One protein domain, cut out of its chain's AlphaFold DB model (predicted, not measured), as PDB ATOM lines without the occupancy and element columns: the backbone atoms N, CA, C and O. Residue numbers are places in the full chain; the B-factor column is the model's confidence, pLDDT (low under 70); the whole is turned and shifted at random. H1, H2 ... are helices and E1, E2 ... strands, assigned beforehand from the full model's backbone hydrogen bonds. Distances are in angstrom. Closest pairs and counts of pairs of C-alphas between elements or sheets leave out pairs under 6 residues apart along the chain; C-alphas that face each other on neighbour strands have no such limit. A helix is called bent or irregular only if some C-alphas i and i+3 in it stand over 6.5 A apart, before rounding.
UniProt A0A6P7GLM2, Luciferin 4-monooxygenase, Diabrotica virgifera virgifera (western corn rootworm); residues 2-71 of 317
ATOM      1  N   PRO A   2     -29.842  55.876  46.002       96.00
ATOM      2  CA  PRO A   2     -28.502  55.503  46.434       96.00
ATOM      3  C   PRO A   2     -28.190  56.171  47.777       96.00
ATOM      4  O   PRO A   2     -28.369  57.377  47.943       96.00
ATOM      5  N   LEU A   3     -27.729  55.378  48.740       94.31
ATOM      6  CA  LEU A   3     -27.374  55.835  50.082       94.31
ATOM      7  C   LEU A   3     -25.850  55.901  50.228       94.31
ATOM      8  O   LEU A   3     -25.123  55.174  49.555       94.31
ATOM      9  N   SER A   4     -25.372  56.760  51.129       92.56
ATOM     10  CA  SER A   4     -23.963  56.799  51.522       92.56
ATOM     11  C   SER A   4     -23.804  56.199  52.918       92.56
ATOM     12  O   SER A   4     -24.505  56.641  53.830       92.56
ATOM     13  N   PRO A   5     -22.860  55.266  53.134       87.88
ATOM     14  CA  PRO A   5     -22.573  54.741  54.468       87.88
ATOM     15  C   PRO A   5     -21.948  55.792  55.401       87.88
ATOM     16  O   PRO A   5     -21.834  55.552  56.597       87.88
ATOM     17  N   LEU A   6     -21.541  56.952  54.869       89.94
ATOM     18  CA  LEU A   6     -21.057  58.085  55.663       89.94
ATOM     19  C   LEU A   6     -22.198  58.913  56.266       89.94
ATOM     20  O   LEU A   6     -21.949  59.736  57.146       89.94
ATOM     21  N   HIS A   7     -23.438  58.739  55.798       91.31
ATOM     22  CA  HIS A   7     -24.571  59.431  56.397       91.31
ATOM     23  C   HIS A   7     -24.893  58.837  57.771       91.31
ATOM     24  O   HIS A   7     -24.916  57.613  57.929       91.31
ATOM     25  N   PRO A   8     -25.199  59.682  58.769       91.69
ATOM     26  CA  PRO A   8     -25.599  59.191  60.074       91.69
ATOM     27  C   PRO A   8     -26.946  58.462  59.982       91.69
ATOM     28  O   PRO A   8     -27.776  58.727  59.106       91.69
ATOM     29  N   LYS A   9     -27.185  57.543  60.922       94.75
ATOM     30  CA  LYS A   9     -28.372  56.668  60.959       94.75
ATOM     31  C   LYS A   9     -29.694  57.424  60.774       94.75
ATOM     32  O   LYS A   9     -30.571  56.948  60.064       94.75
ATOM     33  N   ASN A  10     -29.851  58.582  61.415       93.88
ATOM     34  CA  ASN A  10     -31.067  59.396  61.328       93.88
ATOM     35  C   ASN A  10     -31.320  59.922  59.905       93.88
ATOM     36  O   ASN A  10     -32.468  59.963  59.478       93.88
ATOM     37  N   VAL A  11     -30.267  60.260  59.159       94.12
ATOM     38  CA  VAL A  11     -30.377  60.688  57.756       94.12
ATOM     39  C   VAL A  11     -30.752  59.507  56.861       94.12
ATOM     40  O   VAL A  11     -31.630  59.639  56.015       94.12
ATOM     41  N   LEU A  12     -30.153  58.331  57.080       95.31
ATOM     42  CA  LEU A  12     -30.518  57.110  56.348       95.31
ATOM     43  C   LEU A  12     -31.979  56.704  56.589       95.31
ATOM     44  O   LEU A  12     -32.687  56.365  55.643       95.31
ATOM     45  N   LEU A  13     -32.436  56.780  57.844       95.50
ATOM     46  CA  LEU A  13     -33.829  56.540  58.216       95.50
ATOM     47  C   LEU A  13     -34.772  57.546  57.552       95.50
ATOM     48  O   LEU A  13     -35.786  57.140  56.987       95.50
ATOM     49  N   TYR A  14     -34.424  58.834  57.591       95.31
ATOM     50  CA  TYR A  14     -35.191  59.877  56.921       95.31
ATOM     51  C   TYR A  14     -35.326  59.583  55.421       95.31
ATOM     52  O   TYR A  14     -36.447  59.522  54.932       95.31
ATOM     53  N   TYR A  15     -34.231  59.275  54.713       95.75
ATOM     54  CA  TYR A  15     -34.286  58.957  53.279       95.75
ATOM     55  C   TYR A  15     -35.136  57.724  52.976       95.75
ATOM     56  O   TYR A  15     -35.885  57.731  51.999       95.75
ATOM     57  N   ALA A  16     -35.037  56.669  53.790       95.62
ATOM     58  CA  ALA A  16     -35.843  55.462  53.621       95.62
ATOM     59  C   ALA A  16     -37.345  55.734  53.824       95.62
ATOM     60  O   ALA A  16     -38.165  55.211  53.070       95.62
ATOM     61  N   ASN A  17     -37.701  56.568  54.809       95.56
ATOM     62  CA  ASN A  17     -39.086  56.949  55.097       95.56
ATOM     63  C   ASN A  17     -39.660  57.889  54.029       95.56
ATOM     64  O   ASN A  17     -40.709  57.594  53.467       95.56
ATOM     65  N   ASP A  18     -38.962  58.987  53.735       95.94
ATOM     66  CA  ASP A  18     -39.422  60.047  52.829       95.94
ATOM     67  C   ASP A  18     -39.566  59.543  51.386       95.94
ATOM     68  O   ASP A  18     -40.563  59.802  50.717       95.94
ATOM     69  N   SER A  19     -38.654  58.672  50.939       95.50
ATOM     70  CA  SER A  19     -38.775  58.013  49.627       95.50
ATOM     71  C   SER A  19     -39.814  56.888  49.575       95.50
ATOM     72  O   SER A  19     -39.968  56.261  48.527       95.50
ATOM     73  N   ASN A  20     -40.481  56.580  50.694       95.38
ATOM     74  CA  ASN A  20     -41.380  55.433  50.841       95.38
ATOM     75  C   ASN A  20     -40.741  54.112  50.358       95.38
ATOM     76  O   ASN A  20     -41.374  53.296  49.679       95.38
ATOM     77  N   SER A  21     -39.462  53.909  50.690       95.44
ATOM     78  CA  SER A  21     -38.717  52.717  50.285       95.44
ATOM     79  C   SER A  21     -39.383  51.451  50.836       95.44
ATOM     80  O   SER A  21     -39.782  51.397  51.996       95.44
ATOM     81  N   LYS A  22     -39.510  50.421  49.988       96.31
ATOM     82  CA  LYS A  22     -40.046  49.095  50.368       96.31
ATOM     83  C   LYS A  22     -38.958  48.038  50.551       96.31
ATOM     84  O   LYS A  22     -39.178  47.015  51.199       96.31
ATOM     85  N   LEU A  23     -37.782  48.288  49.986       96.00
ATOM     86  CA  LEU A  23     -36.627  47.406  50.029       96.00
ATOM     87  C   LEU A  23     -35.369  48.247  50.236       96.00
ATOM     88  O   LEU A  23     -35.122  49.191  49.487       96.00
ATOM     89  N   LEU A  24     -34.565  47.875  51.226       95.38
ATOM     90  CA  LEU A  24     -33.217  48.386  51.431       95.38
ATOM     91  C   LEU A  24     -32.226  47.282  51.079       95.38
ATOM     92  O   LEU A  24     -32.349  46.154  51.553       95.38
ATOM     93  N   ILE A  25     -31.243  47.621  50.253       95.06
ATOM     94  CA  ILE A  25     -30.182  46.710  49.827       95.06
ATOM     95  C   ILE A  25     -28.873  47.197  50.442       95.06
ATOM     96  O   ILE A  25     -28.541  48.378  50.335       95.06
ATOM     97  N   SER A  26     -28.137  46.299  51.093       94.75
ATOM     98  CA  SER A  26     -26.887  46.623  51.782       94.75
ATOM     99  C   SER A  26     -25.784  45.630  51.448       94.75
ATOM    100  O   SER A  26     -26.035  44.435  51.318       94.75
ATOM    101  N   ALA A  27     -24.541  46.108  51.406       92.81
ATOM    102  CA  ALA A  27     -23.382  45.227  51.495       92.81
ATOM    103  C   ALA A  27     -23.250  44.655  52.928       92.81
ATOM    104  O   ALA A  27     -23.742  45.291  53.877       92.81
ATOM    105  N   PRO A  28     -22.594  43.494  53.114       94.25
ATOM    106  CA  PRO A  28     -22.439  42.858  54.423       94.25
ATOM    107  C   PRO A  28     -21.799  43.769  55.471       94.25
ATOM    108  O   PRO A  28     -22.267  43.803  56.609       94.25
ATOM    109  N   GLU A  29     -20.805  44.577  55.086       94.25
ATOM    110  CA  GLU A  29     -20.104  45.479  56.012       94.25
ATOM    111  C   GLU A  29     -20.979  46.592  56.616       94.25
ATOM    112  O   GLU A  29     -20.594  47.194  57.613       94.25
ATOM    113  N   TYR A  30     -22.149  46.874  56.033       94.62
ATOM    114  CA  TYR A  30     -23.081  47.901  56.516       94.62
ATOM    115  C   TYR A  30     -24.372  47.307  57.094       94.62
ATOM    116  O   TYR A  30     -25.283  48.045  57.474       94.62
ATOM    117  N   SER A  31     -24.457  45.976  57.184       93.44
ATOM    118  CA  SER A  31     -25.665  45.262  57.610       93.44
ATOM    119  C   SER A  31     -26.145  45.675  59.004       93.44
ATOM    120  O   SER A  31     -27.331  45.942  59.167       93.44
ATOM    121  N   GLU A  32     -25.251  45.824  59.985       94.75
ATOM    122  CA  GLU A  32     -25.619  46.231  61.350       94.75
ATOM    123  C   GLU A  32     -26.232  47.643  61.389       94.75
ATOM    124  O   GLU A  32     -27.247  47.884  62.048       94.75
ATOM    125  N   LEU A  33     -25.653  48.590  60.643       95.31
ATOM    126  CA  LEU A  33     -26.193  49.944  60.521       95.31
ATOM    127  C   LEU A  33     -27.587  49.917  59.882       95.31
ATOM    128  O   LEU A  33     -28.506  50.565  60.382       95.31
ATOM    129  N   MET A  34     -27.759  49.145  58.809       95.44
ATOM    130  CA  MET A  34     -29.032  49.060  58.092       95.44
ATOM    131  C   MET A  34     -30.106  48.286  58.867       95.44
ATOM    132  O   MET A  34     -31.281  48.635  58.776       95.44
ATOM    133  N   GLN A  35     -29.730  47.315  59.704       94.75
ATOM    134  CA  GLN A  35     -30.646  46.673  60.654       94.75
ATOM    135  C   GLN A  35     -31.211  47.691  61.652       94.75
ATOM    136  O   GLN A  35     -32.415  47.704  61.891       94.75
ATOM    137  N   LYS A  36     -30.374  48.606  62.162       94.69
ATOM    138  CA  LYS A  36     -30.818  49.706  63.041       94.69
ATOM    139  C   LYS A  36     -31.740  50.710  62.336       94.69
ATOM    140  O   LYS A  36     -32.458  51.441  63.013       94.69
ATOM    141  N   VAL A  37     -31.691  50.799  61.005       94.94
ATOM    142  CA  VAL A  37     -32.612  51.628  60.211       94.94
ATOM    143  C   VAL A  37     -33.955  50.916  60.036       94.94
ATOM    144  O   VAL A  37     -34.996  51.511  60.309       94.94
ATOM    145  N   VAL A  38     -33.952  49.639  59.641       94.38
ATOM    146  CA  VAL A  38     -35.183  48.857  59.402       94.38
ATOM    147  C   VAL A  38     -35.923  48.496  60.691       94.38
ATOM    148  O   VAL A  38     -37.142  48.370  60.673       94.38
ATOM    149  N   SER A  39     -35.241  48.424  61.839       93.50
ATOM    150  CA  SER A  39     -35.927  48.261  63.128       93.50
ATOM    151  C   SER A  39     -36.866  49.429  63.464       93.50
ATOM    152  O   SER A  39     -37.771  49.259  64.277       93.50
ATOM    153  N   ILE A  40     -36.666  50.598  62.839       92.88
ATOM    154  CA  ILE A  40     -37.522  51.782  62.980       92.88
ATOM    155  C   ILE A  40     -38.417  51.963  61.740       92.88
ATOM    156  O   ILE A  40     -39.599  52.265  61.878       92.88
ATOM    157  N   ASN A  41     -37.888  51.758  60.527       87.12
ATOM    158  CA  ASN A  41     -38.677  51.736  59.290       87.12
ATOM    159  C   ASN A  41     -39.240  50.329  59.048       87.12
ATOM    160  O   ASN A  41     -38.671  49.528  58.306       87.12
ATOM    161  N   THR A  42     -40.396  50.052  59.644       82.25
ATOM    162  CA  THR A  42     -41.080  48.755  59.532       82.25
ATOM    163  C   THR A  42     -41.713  48.505  58.155       82.25
ATOM    164  O   THR A  42     -42.130  47.385  57.867       82.25
ATOM    165  N   ASN A  43     -41.754  49.517  57.280       89.75
ATOM    166  CA  ASN A  43     -42.291  49.419  55.918       89.75
ATOM    167  C   ASN A  43     -41.279  48.870  54.898       89.75
ATOM    168  O   ASN A  43     -41.668  48.496  53.788       89.75
ATOM    169  N   SER A  44     -39.994  48.843  55.254       94.12
ATOM    170  CA  SER A  44     -38.905  48.362  54.407       94.12
ATOM    171  C   SER A  44     -38.472  46.954  54.797       94.12
ATOM    172  O   SER A  44     -38.297  46.649  55.972       94.12
ATOM    173  N   LYS A  45     -38.182  46.106  53.810       94.88
ATOM    174  CA  LYS A  45     -37.414  44.869  54.030       94.88
ATOM    175  C   LYS A  45     -35.924  45.142  53.830       94.88
ATOM    176  O   LYS A  45     -35.564  45.873  52.913       94.88
ATOM    177  N   LEU A  46     -35.056  44.546  54.650       94.62
ATOM    178  CA  LEU A  46     -33.606  44.572  54.429       94.62
ATOM    179  C   LEU A  46     -33.169  43.327  53.654       94.62
ATOM    180  O   LEU A  46     -33.481  42.209  54.058       94.62
ATOM    181  N   HIS A  47     -32.400  43.520  52.587       94.00
ATOM    182  CA  HIS A  47     -31.693  42.458  51.886       94.00
ATOM    183  C   HIS A  47     -30.189  42.743  51.884       94.00
ATOM    184  O   HIS A  47     -29.754  43.842  51.530       94.00
ATOM    185  N   VAL A  48     -29.392  41.764  52.306       94.00
ATOM    186  CA  VAL A  48     -27.933  41.888  52.383       94.00
ATOM    187  C   VAL A  48     -27.313  41.092  51.242       94.00
ATOM    188  O   VAL A  48     -27.615  39.915  51.079       94.00
ATOM    189  N   LEU A  49     -26.449  41.743  50.463       92.75
ATOM    190  CA  LEU A  49     -25.721  41.142  49.345       92.75
ATOM    191  C   LEU A  49     -24.530  40.320  49.867       92.75
ATOM    192  O   LEU A  49     -23.374  40.710  49.708       92.75
ATOM    193  N   ASP A  50     -24.812  39.230  50.576       90.00
ATOM    194  CA  ASP A  50     -23.805  38.359  51.182       90.00
ATOM    195  C   ASP A  50     -23.281  37.270  50.225       90.00
ATOM    196  O   ASP A  50     -23.744  37.103  49.093       90.00
ATOM    197  N   GLU A  51     -22.278  36.513  50.678       87.19
ATOM    198  CA  GLU A  51     -21.717  35.407  49.890       87.19
ATOM    199  C   GLU A  51     -22.757  34.313  49.607       87.19
ATOM    200  O   GLU A  51     -22.692  33.669  48.564       87.19
ATOM    201  N   LYS A  52     -23.767  34.135  50.469       84.75
ATOM    202  CA  LYS A  52     -24.854  33.182  50.217       84.75
ATOM    203  C   LYS A  52     -25.685  33.616  49.010       84.75
ATOM    204  O   LYS A  52     -25.946  32.799  48.131       84.75
ATOM    205  N   MET A  53     -26.070  34.890  48.933       83.19
ATOM    206  CA  MET A  53     -26.763  35.436  47.767       83.19
ATOM    207  C   MET A  53     -25.912  35.292  46.506       83.19
ATOM    208  O   MET A  53     -26.403  34.826  45.481       83.19
ATOM    209  N   LYS A  54     -24.624  35.633  46.588       81.19
ATOM    210  CA  LYS A  54     -23.694  35.519  45.462       81.19
ATOM    211  C   LYS A  54     -23.560  34.081  44.960       81.19
ATOM    212  O   LYS A  54     -23.610  33.868  43.752       81.19
ATOM    213  N   LEU A  55     -23.444  33.100  45.858       81.25
ATOM    214  CA  LEU A  55     -23.423  31.677  45.508       81.25
ATOM    215  C   LEU A  55     -24.728  31.244  44.830       81.25
ATOM    216  O   LEU A  55     -24.679  30.579  43.798       81.25
ATOM    217  N   ASN A  56     -25.879  31.681  45.348       76.38
ATOM    218  CA  ASN A  56     -27.179  31.393  44.737       76.38
ATOM    219  C   ASN A  56     -27.298  31.991  43.322       76.38
ATOM    220  O   ASN A  56     -27.855  31.356  42.432       76.38
ATOM    221  N   CYS A  57     -26.763  33.196  43.094       71.19
ATOM    222  CA  CYS A  57     -26.734  33.816  41.769       71.19
ATOM    223  C   CYS A  57     -25.756  33.110  40.818       71.19
ATOM    224  O   CYS A  57     -26.095  32.880  39.662       71.19
ATOM    225  N   ALA A  58     -24.563  32.736  41.293       65.81
ATOM    226  CA  ALA A  58     -23.525  32.092  40.483       65.81
ATOM    227  C   ALA A  58     -23.924  30.694  39.980       65.81
ATOM    228  O   ALA A  58     -23.417  30.236  38.960       65.81
ATOM    229  N   GLN A  59     -24.846  30.023  40.673       62.22
ATOM    230  CA  GLN A  59     -25.409  28.736  40.255       62.22
ATOM    231  C   GLN A  59     -26.392  28.857  39.077       62.22
ATOM    232  O   GLN A  59     -26.719  27.848  38.452       62.22
ATOM    233  N   LYS A  60     -26.849  30.069  38.735       62.66
ATOM    234  CA  LYS A  60     -27.711  30.320  37.576       62.66
ATOM    235  C   LYS A  60     -26.831  30.613  36.353       62.66
ATOM    236  O   LYS A  60     -26.480  31.755  36.076       62.66
ATOM    237  N   THR A  61     -26.411  29.562  35.652       60.69
ATOM    238  CA  THR A  61     -25.507  29.655  34.484       60.69
ATOM    239  C   THR A  61     -26.230  29.618  33.137       60.69
ATOM    240  O   THR A  61     -25.684  30.087  32.142       60.69
ATOM    241  N   ASN A  62     -27.467  29.116  33.104       67.56
ATOM    242  CA  ASN A  62     -28.309  29.091  31.911       67.56
ATOM    243  C   ASN A  62     -29.303  30.253  31.967       67.56
ATOM    244  O   ASN A  62     -30.373  30.130  32.561       67.56
ATOM    245  N   TYR A  63     -28.927  31.384  31.374       67.19
ATOM    246  CA  TYR A  63     -29.845  32.496  31.152       67.19
ATOM    247  C   TYR A  63     -30.679  32.201  29.911       67.19
ATOM    248  O   TYR A  63     -30.140  31.946  28.834       67.19
ATOM    249  N   THR A  64     -31.996  32.223  30.054       69.56
ATOM    250  CA  THR A  64     -32.898  32.260  28.906       69.56
ATOM    251  C   THR A  64     -32.997  33.688  28.376       69.56
ATOM    252  O   THR A  64     -32.710  34.649  29.091       69.56
ATOM    253  N   GLN A  65     -33.466  33.846  27.137       63.56
ATOM    254  CA  GLN A  65     -33.830  35.159  26.600       63.56
ATOM    255  C   GLN A  65     -34.791  35.896  27.560       63.56
ATOM    256  O   GLN A  65     -34.588  37.067  27.845       63.56
ATOM    257  N   SER A  66     -35.738  35.180  28.180       66.25
ATOM    258  CA  SER A  66     -36.655  35.727  29.191       66.25
ATOM    259  C   SER A  66     -35.974  36.165  30.496       66.25
ATOM    260  O   SER A  66     -36.491  37.059  31.161       66.25
ATOM    261  N   ASP A  67     -34.844  35.565  30.889       63.94
ATOM    262  CA  ASP A  67     -34.066  36.015  32.055       63.94
ATOM    263  C   ASP A  67     -33.313  37.325  31.763       63.94
ATOM    264  O   ASP A  67     -33.048  38.104  32.679       63.94
ATOM    265  N   LEU A  68     -32.974  37.564  30.491       60.75
ATOM    266  CA  LEU A  68     -32.350  38.799  30.003       60.75
ATOM    267  C   LEU A  68     -33.397  39.878  29.669       60.75
ATOM    268  O   LEU A  68     -33.119  41.069  29.786       60.75
ATOM    269  N   GLU A  69     -34.616  39.460  29.327       61.25
ATOM    270  CA  GLU A  69     -35.792  40.288  29.037       61.25
ATOM    271  C   GLU A  69     -36.680  40.508  30.273       61.25
ATOM    272  O   GLU A  69     -37.877  40.755  30.158       61.25
ATOM    273  N   GLY A  70     -36.109  40.497  31.482       64.31
ATOM    274  CA  GLY A  70     -36.820  40.888  32.711       64.31
ATOM    275  C   GLY A  70     -37.220  42.374  32.767       64.31
ATOM    276  O   GLY A  70     -37.670  42.857  33.807       64.31
ATOM    277  N   GLY A  71     -37.005  43.111  31.676       74.00
ATOM    278  CA  GLY A  71     -37.414  44.496  31.524       74.00
ATOM    279  C   GLY A  71     -38.926  44.629  31.346       74.00
ATOM    280  O   GLY A  71     -39.612  43.739  30.855       74.00
TER     281      GLY A  71
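AT A GLANCE: This is residues 2 to 71 of the 317 residues of the protein "Luciferin 4-monooxygenase" of Diabrotica virgifera virgifera (western corn rootworm) (UniProt A0A6P7GLM2). A small compact body, in which a pair of short parallel strands, E1 and E2, has helix H2 packed on it and helix H1 packed on H2, continues into a long free arm. The arm, residues 52 to 71, sticks out from this body, with most of H3 and the whole of H4 in it. The printed part has 70 residues, with four named helices and two named strands in the order H1, E1, H2, E2, H3, H4; its class is mostly helix. The whole is loose, with a radius of gyration of the C-alphas of 14.9 A, and elongated, spanning 42 by 25 by 20 A.

HOW THE PARTS SIT: H1, residues 9 to 18, touches H2, residues 28 to 38, and their closest C-alphas, those of Leu 13 and Val 37, are 5.4 A apart. They run the same way at a steep tilt of 63 degrees. E1, residues 23 to 26, and E2, residues 45 to 48, are parallel neighbours, with 23 degrees between their directions. N 24 and O 45 are within hydrogen-bond range at 2.8 A, as are N 47 and O 24 at 2.8 A. E1, H2 and E2 form a strand-helix-strand unit, two parallel neighbour strands with a helix between them along the chain, and its crossover is right-handed. The closest C-alphas of H2 and E2, those of Pro 28 and Val 48, are 5.9 A apart; those of E1 and H2, Ser 26 and Met 34, are 7.1 A apart. H3, residues 51 to 58, and H4, residues 65 to 68, are apart, and neither touches a helix. Every O i to N i+4 pair is within hydrogen-bond range in H1 and H3, against 5 of 7 in H2; H4 is too short for such a pair.

IN THESE COORDINATES: H1 begins at C-alpha 9, (-28.372, 56.668, 60.959), and is 14.1 A long. E1 measures 9.9 A. H2 measures 14.9 A and is irregular, with C-alphas 29 and 32 being 7.7 A apart. E2 begins at C-alpha 45, (-37.414, 44.869, 54.030), and measures 10.1 A, as does H3. H4 measures 5.2 A and ends at C-alpha 68, (-32.350, 38.799, 30.003).

THE WHOLE: The C-alphas of Asn 10 and Gln 65, the two farthest apart, are 42.4 A from each other. Without residues 52 to 71, which stand free, the body spans 30 by 21 by 18 A. The printed part has no cut and no long link. The mean pLDDT of the printed part is 86.7, and the model's confidence is low, under 70, at residues 58 to 70.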